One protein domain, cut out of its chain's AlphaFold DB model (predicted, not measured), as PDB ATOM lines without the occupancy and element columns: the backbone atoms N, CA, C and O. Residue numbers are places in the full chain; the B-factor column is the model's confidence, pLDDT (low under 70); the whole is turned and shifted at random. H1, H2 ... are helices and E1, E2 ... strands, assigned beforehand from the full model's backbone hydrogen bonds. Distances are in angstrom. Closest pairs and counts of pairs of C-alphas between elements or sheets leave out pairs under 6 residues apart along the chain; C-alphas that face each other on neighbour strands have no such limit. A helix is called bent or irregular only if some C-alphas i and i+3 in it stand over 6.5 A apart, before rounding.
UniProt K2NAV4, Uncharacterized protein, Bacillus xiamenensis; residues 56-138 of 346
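This is residues 56 to 138 of the 346 residues of an uncharacterized protein of Bacillus xiamenensis (UniProt K2NAV4). Two long helices, H1 and H2, cross steeply and pack with a short two-stranded ribbon, E1 and E2; tiny H3 ends the printed part. The printed part has 83 residues, in order E1, H1, E2, H2, H3, mostly helix, the ribbon antiparallel. It is compact, with a radius of gyration of the C-alphas of 12.4 A and spans of 34 by 27 by 20 A.

E1, residues 56 to 60, begins at C-alpha 56 (154.635, 139.787, 113.850). H1, residues 73 to 91, is 26.9 A long, with a kink of 30 degrees near residue 85; it is only just irregular, C-alphas 85 and 88 being 6.8 A apart. E2 is residues 107 to 111. H2, residues 115 to 132, is 25.9 A long. H3, residues 135 to 138, ends at C-alpha 138 (135.500, 152.848, 122.716).

E1 and E2 are antiparallel, with N 58 and O 108 within hydrogen-bond range at 2.7 A. The closest C-alphas of E1 and H1 are those of Cys 59 and Phe 80, 6.3 A; of E1 and H2, Leu 58 and Lys 122, 5.8 A. H1, with residues 79 to 83 alone, touches H2, closest C-alphas Ile 83 and Val 129, 6.8 A, at a steep tilt of 56 degrees, opposite ways. H3 is close to H1 but not clearly touching, closest C-alphas Thr 75 and Lys 138, 7.7 A. Every O i to N i+4 pair is within hydrogen-bond range in H2, 13 of 15 in H1; H3 is too short for one.

The C-alphas of Asp 102 and Ser 137 are the farthest apart, 35.0 A. The links E1 to H1 and H1 to E2 are long; the printed part has no cut. Residue 102 alone has pLDDT under 70.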
ATOM      1  N   VAL A  56     155.591 139.306 112.848       95.19
ATOM      2  CA  VAL A  56     154.635 139.787 113.850       95.19
ATOM      3  C   VAL A  56     153.557 140.615 113.164       95.19
ATOM      4  O   VAL A  56     153.839 141.547 112.415       95.19
ATOM      5  N   MET A  57     152.306 140.280 113.457       94.31
ATOM      6  CA  MET A  57     151.129 141.005 112.993       94.31
ATOM      7  C   MET A  57     150.796 142.133 113.975       94.31
ATOM      8  O   MET A  57     150.608 141.877 115.167       94.31
ATOM      9  N   LEU A  58     150.739 143.372 113.485       96.00
ATOM     10  CA  LEU A  58     150.320 144.555 114.236       96.00
ATOM     11  C   LEU A  58     148.797 144.634 114.319       96.00
ATOM     12  O   LEU A  58     148.263 144.892 115.391       96.00
ATOM     13  N   CYS A  59     148.107 144.408 113.200       95.75
ATOM     14  CA  CYS A  59     146.653 144.507 113.115       95.75
ATOM     15  C   CYS A  59     146.094 143.520 112.084       95.75
ATOM     16  O   CYS A  59     146.751 143.216 111.089       95.75
ATOM     17  N   ASP A  60     144.877 143.041 112.317       95.38
ATOM     18  CA  ASP A  60     144.182 142.063 111.483       95.38
ATOM     19  C   ASP A  60     142.696 142.390 111.452       95.38
ATOM     20  O   ASP A  60     142.019 142.243 112.459       95.38
ATOM     21  N   LEU A  61     142.162 142.797 110.308       97.00
ATOM     22  CA  LEU A  61     140.735 143.066 110.140       97.00
ATOM     23  C   LEU A  61     139.897 141.783 110.201       97.00
ATOM     24  O   LEU A  61     138.739 141.807 110.610       97.00
ATOM     25  N   SER A  62     140.476 140.640 109.819       96.06
ATOM     26  CA  SER A  62     139.766 139.356 109.819       96.06
ATOM     27  C   SER A  62     139.690 138.715 111.208       96.06
ATOM     28  O   SER A  62     138.796 137.901 111.455       96.06
ATOM     29  N   ASN A  63     140.597 139.090 112.117       97.00
ATOM     30  CA  ASN A  63     140.627 138.649 113.511       97.00
ATOM     31  C   ASN A  63     141.291 139.688 114.447       97.00
ATOM     32  O   ASN A  63     142.355 139.390 115.001       97.00
ATOM     33  N   PRO A  64     140.694 140.886 114.626       96.94
ATOM     34  CA  PRO A  64     141.253 141.948 115.470       96.94
ATOM     35  C   PRO A  64     141.643 141.436 116.852       96.94
ATOM     36  O   PRO A  64     140.944 140.580 117.385       96.94
ATOM     37  N   GLU A  65     142.733 141.938 117.441       95.75
ATOM     38  CA  GLU A  65     143.210 141.574 118.788       95.75
ATOM     39  C   GLU A  65     142.675 142.530 119.868       95.75
ATOM     40  O   GLU A  65     142.228 143.632 119.566       95.75
ATOM     41  N   TYR A  66     142.711 142.122 121.141       95.25
ATOM     42  CA  TYR A  66     142.332 142.995 122.259       95.25
ATOM     43  C   TYR A  66     143.238 144.236 122.350       95.25
ATOM     44  O   TYR A  66     144.450 144.105 122.158       95.25
ATOM     45  N   PRO A  67     142.698 145.424 122.689       96.69
ATOM     46  CA  PRO A  67     141.288 145.739 122.983       96.69
ATOM     47  C   PRO A  67     140.415 145.985 121.746       96.69
ATOM     48  O   PRO A  67     139.195 146.041 121.866       96.69
ATOM     49  N   LEU A  68     141.024 146.104 120.565       97.44
ATOM     50  CA  LEU A  68     140.354 146.480 119.320       97.44
ATOM     51  C   LEU A  68     139.242 145.498 118.912       97.44
ATOM     52  O   LEU A  68     138.233 145.893 118.338       97.44
ATOM     53  N   ASN A  69     139.385 144.221 119.268       97.31
ATOM     54  CA  ASN A  69     138.361 143.199 119.052       97.31
ATOM     55  C   ASN A  69     137.060 143.438 119.827       97.31
ATOM     56  O   ASN A  69     136.074 142.760 119.553       97.31
ATOM     57  N   LEU A  70     137.041 144.354 120.793       98.06
ATOM     58  CA  LEU A  70     135.844 144.715 121.546       98.06
ATOM     59  C   LEU A  70     135.239 146.057 121.109       98.06
ATOM     60  O   LEU A  70     134.307 146.533 121.752       98.06
ATOM     61  N   CYS A  71     135.756 146.668 120.045       98.06
ATOM     62  CA  CYS A  71     135.236 147.909 119.481       98.06
ATOM     63  C   CYS A  71     134.267 147.650 118.313       98.06
ATOM     64  O   CYS A  71     134.127 146.523 117.819       98.06
ATOM     65  N   ASP A  72     133.598 148.713 117.868       96.50
ATOM     66  CA  ASP A  72     132.798 148.715 116.643       96.50
ATOM     67  C   ASP A  72     133.665 148.640 115.370       96.50
ATOM     68  O   ASP A  72     134.898 148.703 115.403       96.50
ATOM     69  N   ASN A  73     133.005 148.431 114.229       95.88
ATOM     70  CA  ASN A  73     133.677 148.206 112.951       95.88
ATOM     71  C   ASN A  73     134.430 149.456 112.480       95.88
ATOM     72  O   ASN A  73     135.536 149.346 111.957       95.88
ATOM     73  N   GLU A  74     133.834 150.628 112.674       97.19
ATOM     74  CA  GLU A  74     134.390 151.931 112.333       97.19
ATOM     75  C   GLU A  74     135.705 152.161 113.079       97.19
ATOM     76  O   GLU A  74     136.732 152.421 112.454       97.19
ATOM     77  N   THR A  75     135.719 151.939 114.394       98.06
ATOM     78  CA  THR A  75     136.919 152.061 115.231       98.06
ATOM     79  C   THR A  75     138.010 151.077 114.807       98.06
ATOM     80  O   THR A  75     139.188 151.441 114.778       98.06
ATOM     81  N   ILE A  76     137.648 149.837 114.453       98.06
ATOM     82  CA  ILE A  76     138.597 148.835 113.933       98.06
ATOM     83  C   ILE A  76     139.283 149.344 112.659       98.06
ATOM     84  O   ILE A  76     140.505 149.230 112.534       98.06
ATOM     85  N   ILE A  77     138.516 149.916 111.732       97.50
ATOM     86  CA  ILE A  77     139.021 150.428 110.451       97.50
ATOM     87  C   ILE A  77     139.900 151.653 110.659       97.50
ATOM     88  O   ILE A  77     141.028 151.672 110.171       97.50
ATOM     89  N   GLU A  78     139.430 152.633 111.430       97.94
ATOM     90  CA  GLU A  78     140.204 153.833 111.757       97.94
ATOM     91  C   GLU A  78     141.559 153.464 112.380       97.94
ATOM     92  O   GLU A  78     142.591 154.042 112.035       97.94
ATOM     93  N   CYS A  79     141.579 152.456 113.260       98.06
ATOM     94  CA  CYS A  79     142.804 151.982 113.895       98.06
ATOM     95  C   CYS A  79     143.742 151.310 112.895       98.06
ATOM     96  O   CYS A  79     144.950 151.552 112.923       98.06
ATOM     97  N   PHE A  80     143.205 150.472 112.012       97.44
ATOM     98  CA  PHE A  80     143.981 149.827 110.961       97.44
ATOM     99  C   PHE A  80     144.626 150.860 110.027       97.44
ATOM    100  O   PHE A  80     145.829 150.791 109.768       97.44
ATOM    101  N   ASP A  81     143.856 151.850 109.581       97.19
ATOM    102  CA  ASP A  81     144.324 152.900 108.677       97.19
ATOM    103  C   ASP A  81     145.385 153.781 109.342       97.19
ATOM    104  O   ASP A  81     146.421 154.071 108.734       97.19
ATOM    105  N   LEU A  82     145.191 154.135 110.618       97.81
ATOM    106  CA  LEU A  82     146.172 154.907 111.375       97.81
ATOM    107  C   LEU A  82     147.490 154.137 111.533       97.81
ATOM    108  O   LEU A  82     148.545 154.691 111.220       97.81
ATOM    109  N   ILE A  83     147.449 152.855 111.925       97.31
ATOM    110  CA  ILE A  83     148.650 152.002 111.986       97.31
ATOM    111  C   ILE A  83     149.345 151.981 110.624       97.31
ATOM    112  O   ILE A  83     150.556 152.194 110.551       97.31
ATOM    113  N   ASN A  84     148.597 151.749 109.543       94.62
ATOM    114  CA  ASN A  84     149.165 151.644 108.202       94.62
ATOM    115  C   ASN A  84     149.832 152.954 107.758       94.62
ATOM    116  O   ASN A  84     150.913 152.921 107.172       94.62
ATOM    117  N   SER A  85     149.227 154.102 108.076       95.06
ATOM    118  CA  SER A  85     149.774 155.420 107.734       95.06
ATOM    119  C   SER A  85     151.063 155.763 108.488       95.06
ATOM    120  O   SER A  85     151.966 156.373 107.918       95.06
ATOM    121  N   LEU A  86     151.181 155.347 109.754       95.25
ATOM    122  CA  LEU A  86     152.336 155.647 110.606       95.25
ATOM    123  C   LEU A  86     153.501 154.678 110.385       95.25
ATOM    124  O   LEU A  86     154.655 155.021 110.650       95.25
ATOM    125  N   LEU A  87     153.211 153.459 109.920       94.75
ATOM    126  CA  LEU A  87     154.185 152.373 109.893       94.75
ATOM    127  C   LEU A  87     155.417 152.705 109.049       94.75
ATOM    128  O   LEU A  87     156.527 152.394 109.471       94.75
ATOM    129  N   GLY A  88     155.229 153.343 107.889       91.81
ATOM    130  CA  GLY A  88     156.317 153.658 106.960       91.81
ATOM    131  C   GLY A  88     157.425 154.500 107.596       91.81
ATOM    132  O   GLY A  88     158.596 154.138 107.513       91.81
ATOM    133  N   GLU A  89     157.058 155.575 108.297       93.06
ATOM    134  CA  GLU A  89     158.033 156.420 108.996       93.06
ATOM    135  C   GLU A  89     158.629 155.712 110.217       93.06
ATOM    136  O   GLU A  89     159.832 155.813 110.459       93.06
ATOM    137  N   LYS A  90     157.830 154.923 110.947       94.25
ATOM    138  CA  LYS A  90     158.306 154.191 112.129       94.25
ATOM    139  C   LYS A  90     159.348 153.116 111.811       94.25
ATOM    140  O   LYS A  90     160.227 152.880 112.633       94.25
ATOM    141  N   ILE A  91     159.283 152.473 110.642       95.69
ATOM    142  CA  ILE A  91     160.248 151.419 110.269       95.69
ATOM    143  C   ILE A  91     161.476 151.941 109.515       95.69
ATOM    144  O   ILE A  91     162.452 151.204 109.383       95.69
ATOM    145  N   LYS A  92     161.469 153.194 109.042       92.06
ATOM    146  CA  LYS A  92     162.476 153.762 108.123       92.06
ATOM    147  C   LYS A  92     163.929 153.630 108.592       92.06
ATOM    148  O   LYS A  92     164.816 153.452 107.766       92.06
ATOM    149  N   ASN A  93     164.162 153.698 109.903       89.94
ATOM    150  CA  ASN A  93     165.492 153.611 110.517       89.94
ATOM    151  C   ASN A  93     165.681 152.315 111.327       89.94
ATOM    152  O   ASN A  93     166.442 152.289 112.293       89.94
ATOM    153  N   THR A  94     164.960 151.252 110.969       93.12
ATOM    154  CA  THR A  94     164.998 149.952 111.653       93.12
ATOM    155  C   THR A  94     165.411 148.840 110.687       93.12
ATOM    156  O   THR A  94     165.380 149.016 109.473       93.12
ATOM    157  N   ASN A  95     165.729 147.659 111.224       93.38
ATOM    158  CA  ASN A  95     165.907 146.439 110.426       93.38
ATOM    159  C   ASN A  95     164.574 145.719 110.143       93.38
ATOM    160  O   ASN A  95     164.572 144.541 109.779       93.38
ATOM    161  N   PHE A  96     163.437 146.381 110.373       95.94
ATOM    162  CA  PHE A  96     162.121 145.791 110.170       95.94
ATOM    163  C   PHE A  96     161.612 146.086 108.770       95.94
ATOM    164  O   PHE A  96     161.756 147.193 108.255       95.94
ATOM    165  N   THR A  97     160.960 145.098 108.167       94.06
ATOM    166  CA  THR A  97     160.323 145.264 106.859       94.06
ATOM    167  C   THR A  97     158.837 144.990 106.975       94.06
ATOM    168  O   THR A  97     158.411 143.990 107.555       94.06
ATOM    169  N   ARG A  98     158.023 145.871 106.389       93.44
ATOM    170  CA  ARG A  98     156.598 145.608 106.185       93.44
ATOM    171  C   ARG A  98     156.444 144.438 105.214       93.44
ATOM    172  O   ARG A  98     156.973 144.464 104.108       93.44
ATOM    173  N   ILE A  99     155.704 143.418 105.633       90.56
ATOM    174  CA  ILE A  99     155.388 142.266 104.794       90.56
ATOM    175  C   ILE A  99     154.348 142.694 103.758       90.56
ATOM    176  O   ILE A  99     153.279 143.184 104.119       90.56
ATOM    177  N   TYR A 100     154.669 142.489 102.485       84.81
ATOM    178  CA  TYR A 100     153.769 142.650 101.345       84.81
ATOM    179  C   TYR A 100     153.756 141.348 100.533       84.81
ATOM    180  O   TYR A 100     154.707 140.571 100.595       84.81
ATOM    181  N   GLY A 101     152.706 141.120  99.746       72.31
ATOM    182  CA  GLY A 101     152.564 139.930  98.898       72.31
ATOM    183  C   GLY A 101     151.138 139.388  98.913       72.31
ATOM    184  O   GLY A 101     150.330 139.851  99.710       72.31
ATOM    185  N   ASP A 102     150.819 138.467  98.000       66.50
ATOM    186  CA  ASP A 102     149.590 137.650  97.957       66.50
ATOM    187  C   ASP A 102     148.251 138.386  98.170       66.50
ATOM    188  O   ASP A 102     147.283 137.799  98.648       66.50
ATOM    189  N   ASN A 103     148.167 139.677  97.828       73.62
ATOM    190  CA  ASN A 103     147.008 140.515  98.150       73.62
ATOM    191  C   ASN A 103     146.605 140.437  99.643       73.62
ATOM    192  O   ASN A 103     145.413 140.435  99.961       73.62
ATOM    193  N   LEU A 104     147.597 140.397 100.547       79.75
ATOM    194  CA  LEU A 104     147.448 140.469 102.008       79.75
ATOM    195  C   LEU A 104     146.885 141.840 102.420       79.75
ATOM    196  O   LEU A 104     147.615 142.755 102.799       79.75
ATOM    197  N   LYS A 105     145.569 142.010 102.264       84.31
ATOM    198  CA  LYS A 105     144.868 143.290 102.462       84.31
ATOM    199  C   LYS A 105     144.238 143.428 103.840       84.31
ATOM    200  O   LYS A 105     144.041 144.542 104.303       84.31
ATOM    201  N   SER A 106     143.915 142.317 104.494       90.94
ATOM    202  CA  SER A 106     143.251 142.341 105.796       90.94
ATOM    203  C   SER A 106     144.221 142.413 106.974       90.94
ATOM    204  O   SER A 106     143.762 142.370 108.106       90.94
ATOM    205  N   GLU A 107     145.537 142.466 106.751       94.00
ATOM    206  CA  GLU A 107     146.524 142.451 107.832       94.00
ATOM    207  C   GLU A 107     147.651 143.464 107.637       94.00
ATOM    208  O   GLU A 107     148.080 143.765 106.517       94.00
ATOM    209  N   ILE A 108     148.173 143.940 108.764       95.12
ATOM    210  CA  ILE A 108     149.413 144.698 108.870       95.12
ATOM    211  C   ILE A 108     150.400 143.858 109.658       95.12
ATOM    212  O   ILE A 108     150.177 143.580 110.831       95.12
ATOM    213  N   ALA A 109     151.488 143.451 109.014       94.81
ATOM    214  CA  ALA A 109     152.507 142.592 109.592       94.81
ATOM    215  C   ALA A 109     153.908 143.032 109.171       94.81
ATOM    216  O   ALA A 109     154.114 143.555 108.074       94.81
ATOM    217  N   ILE A 110     154.872 142.804 110.049       95.50
ATOM    218  CA  ILE A 110     156.285 143.122 109.857       95.50
ATOM    219  C   ILE A 110     157.136 141.878 110.096       95.50
ATOM    220  O   ILE A 110     156.739 140.980 110.842       95.50
ATOM    221  N   ASN A 111     158.317 141.840 109.495       95.75
ATOM    222  CA  ASN A 111     159.368 140.888 109.833       95.75
ATOM    223  C   ASN A 111     160.643 141.621 110.263       95.75
ATOM    224  O   ASN A 111     160.778 142.829 110.058       95.75
ATOM    225  N   GLY A 112     161.566 140.894 110.886       94.00
ATOM    226  CA  GLY A 112     162.816 141.457 111.384       94.00
ATOM    227  C   GLY A 112     163.704 140.419 112.065       94.00
ATOM    228  O   GLY A 112     163.314 139.259 112.172       94.00
ATOM    229  N   PRO A 113     164.899 140.811 112.524       90.88
ATOM    230  CA  PRO A 113     165.932 139.874 112.959       90.88
ATOM    231  C   PRO A 113     165.540 139.025 114.169       90.88
ATOM    232  O   PRO A 113     165.831 137.827 114.183       90.88
ATOM    233  N   THR A 114     164.852 139.600 115.160       94.44
ATOM    234  CA  THR A 114     164.453 138.872 116.370       94.44
ATOM    235  C   THR A 114     162.977 139.065 116.706       94.44
ATOM    236  O   THR A 114     162.366 140.095 116.430       94.44
ATOM    237  N   LYS A 115     162.376 138.047 117.332       94.00
ATOM    238  CA  LYS A 115     160.966 138.091 117.740       94.00
ATOM    239  C   LYS A 115     160.716 139.086 118.877       94.00
ATOM    240  O   LYS A 115     159.649 139.685 118.923       94.00
ATOM    241  N   GLU A 116     161.676 139.232 119.784       96.19
ATOM    242  CA  GLU A 116     161.584 140.142 120.928       96.19
ATOM    243  C   GLU A 116     161.503 141.602 120.472       96.19
ATOM    244  O   GLU A 116     160.568 142.309 120.844       96.19
ATOM    245  N   GLU A 117     162.401 142.021 119.578       95.81
ATOM    246  CA  GLU A 117     162.398 143.372 119.012       95.81
ATOM    247  C   GLU A 117     161.089 143.682 118.272       95.81
ATOM    248  O   GLU A 117     160.520 144.757 118.451       95.81
ATOM    249  N   LEU A 118     160.559 142.723 117.502       97.19
ATOM    250  CA  LEU A 118     159.279 142.888 116.805       97.19
ATOM    251  C   LEU A 118     158.092 143.035 117.769       97.19
ATOM    252  O   LEU A 118     157.165 143.795 117.486       97.19
ATOM    253  N   ILE A 119     158.093 142.318 118.900       96.81
ATOM    254  CA  ILE A 119     157.046 142.430 119.930       96.81
ATOM    255  C   ILE A 119     157.125 143.786 120.635       96.81
ATOM    256  O   ILE A 119     156.089 144.426 120.836       96.81
ATOM    257  N   ASN A 120     158.331 144.241 120.975       96.56
ATOM    258  CA  ASN A 120     158.541 145.548 121.597       96.56
ATOM    259  C   ASN A 120     158.086 146.670 120.657       96.56
ATOM    260  O   ASN A 120     157.299 147.523 121.060       96.56
ATOM    261  N   PHE A 121     158.470 146.596 119.381       96.94
ATOM    262  CA  PHE A 121     158.026 147.541 118.361       96.94
ATOM    263  C   PHE A 121     156.504 147.527 118.172       96.94
ATOM    264  O   PHE A 121     155.878 148.584 118.179       96.94
ATOM    265  N   LYS A 122     155.878 146.343 118.061       97.25
ATOM    266  CA  LYS A 122     154.409 146.224 118.007       97.25
ATOM    267  C   LYS A 122     153.762 146.931 119.198       97.25
ATOM    268  O   LYS A 122     152.795 147.660 119.010       97.25
ATOM    269  N   THR A 123     154.285 146.716 120.401       96.81
ATOM    270  CA  THR A 123     153.746 147.312 121.631       96.81
ATOM    271  C   THR A 123     153.855 148.835 121.604       96.81
ATOM    272  O   THR A 123     152.875 149.511 121.895       96.81
ATOM    273  N   GLU A 124     154.998 149.381 121.186       96.44
ATOM    274  CA  GLU A 124     155.198 150.828 121.039       96.44
ATOM    275  C   GLU A 124     154.207 151.444 120.038       96.44
ATOM    276  O   GLU A 124     153.506 152.400 120.369       96.44
ATOM    277  N   VAL A 125     154.105 150.871 118.832       97.00
ATOM    278  CA  VAL A 125     153.197 151.373 117.787       97.00
ATOM    279  C   VAL A 125     151.747 151.313 118.250       97.00
ATOM    280  O   VAL A 125     151.009 152.281 118.073       97.00
ATOM    281  N   LEU A 126     151.328 150.189 118.837       97.69
ATOM    282  CA  LEU A 126     149.950 150.018 119.283       97.69
ATOM    283  C   LEU A 126     149.611 150.924 120.465       97.69
ATOM    284  O   LEU A 126     148.532 151.499 120.449       97.69
ATOM    285  N   ASN A 127     150.507 151.115 121.436       97.44
ATOM    286  CA  ASN A 127     150.259 152.030 122.555       97.44
ATOM    287  C   ASN A 127     150.026 153.459 122.058       97.44
ATOM    288  O   ASN A 127     149.018 154.067 122.403       97.44
ATOM    289  N   GLU A 128     150.892 153.958 121.173       97.38
ATOM    290  CA  GLU A 128     150.742 155.298 120.603       97.38
ATOM    291  C   GLU A 128     149.421 155.453 119.834       97.38
ATOM    292  O   GLU A 128     148.707 156.445 119.997       97.38
ATOM    293  N   VAL A 129     149.070 154.474 118.997       98.00
ATOM    294  CA  VAL A 129     147.811 154.490 118.237       98.00
ATOM    295  C   VAL A 129     146.606 154.423 119.173       98.00
ATOM    296  O   VAL A 129     145.655 155.190 119.010       98.00
ATOM    297  N   TYR A 130     146.640 153.535 120.165       98.06
ATOM    298  CA  TYR A 130     145.534 153.323 121.092       98.06
ATOM    299  C   TYR A 130     145.299 154.531 121.999       98.06
ATOM    300  O   TYR A 130     144.141 154.851 122.275       98.06
ATOM    301  N   GLU A 131     146.358 155.229 122.408       97.88
ATOM    302  CA  GLU A 131     146.280 156.498 123.136       97.88
ATOM    303  C   GLU A 131     145.681 157.605 122.265       97.88
ATOM    304  O   GLU A 131     144.696 158.228 122.664       97.88
ATOM    305  N   ARG A 132     146.199 157.803 121.042       97.56
ATOM    306  CA  ARG A 132     145.690 158.821 120.097       97.56
ATOM    307  C   ARG A 132     144.205 158.649 119.784       97.56
ATOM    308  O   ARG A 132     143.497 159.635 119.606       97.56
ATOM    309  N   MET A 133     143.742 157.405 119.701       97.88
ATOM    310  CA  MET A 133     142.351 157.073 119.388       97.88
ATOM    311  C   MET A 133     141.462 156.864 120.617       97.88
ATOM    312  O   MET A 133     140.259 156.642 120.458       97.88
ATOM    313  N   ASN A 134     142.033 156.909 121.825       97.38
ATOM    314  CA  ASN A 134     141.359 156.598 123.083       97.38
ATOM    315  C   ASN A 134     140.596 155.253 123.042       97.38
ATOM    316  O   ASN A 134     139.432 155.165 123.445       97.38
ATOM    317  N   ILE A 135     141.239 154.197 122.525       98.06
ATOM    318  CA  ILE A 135     140.583 152.915 122.189       98.06
ATOM    319  C   ILE A 135     139.874 152.283 123.387       98.06
ATOM    320  O   ILE A 135     138.761 151.786 123.245       98.06
ATOM    321  N   TYR A 136     140.468 152.337 124.578       97.06
ATOM    322  CA  TYR A 136     139.871 151.731 125.771       97.06
ATOM    323  C   TYR A 136     138.515 152.341 126.151       97.06
ATOM    324  O   TYR A 136     137.672 151.636 126.699       97.06
ATOM    325  N   SER A 137     138.268 153.613 125.819       97.69
ATOM    326  CA  SER A 137     136.957 154.250 126.019       97.69
ATOM    327  C   SER A 137     135.904 153.833 124.984       97.69
ATOM    328  O   SER A 137     134.712 154.000 125.227       97.69
ATOM    329  N   LYS A 138     136.341 153.287 123.841       98.00
ATOM    330  CA  LYS A 138     135.500 152.848 122.716       98.00
ATOM    331  C   LYS A 138     135.162 151.351 122.766       98.00
ATOM    332  O   LYS A 138     134.559 150.818 121.839       98.00
TER     333      LYS A 138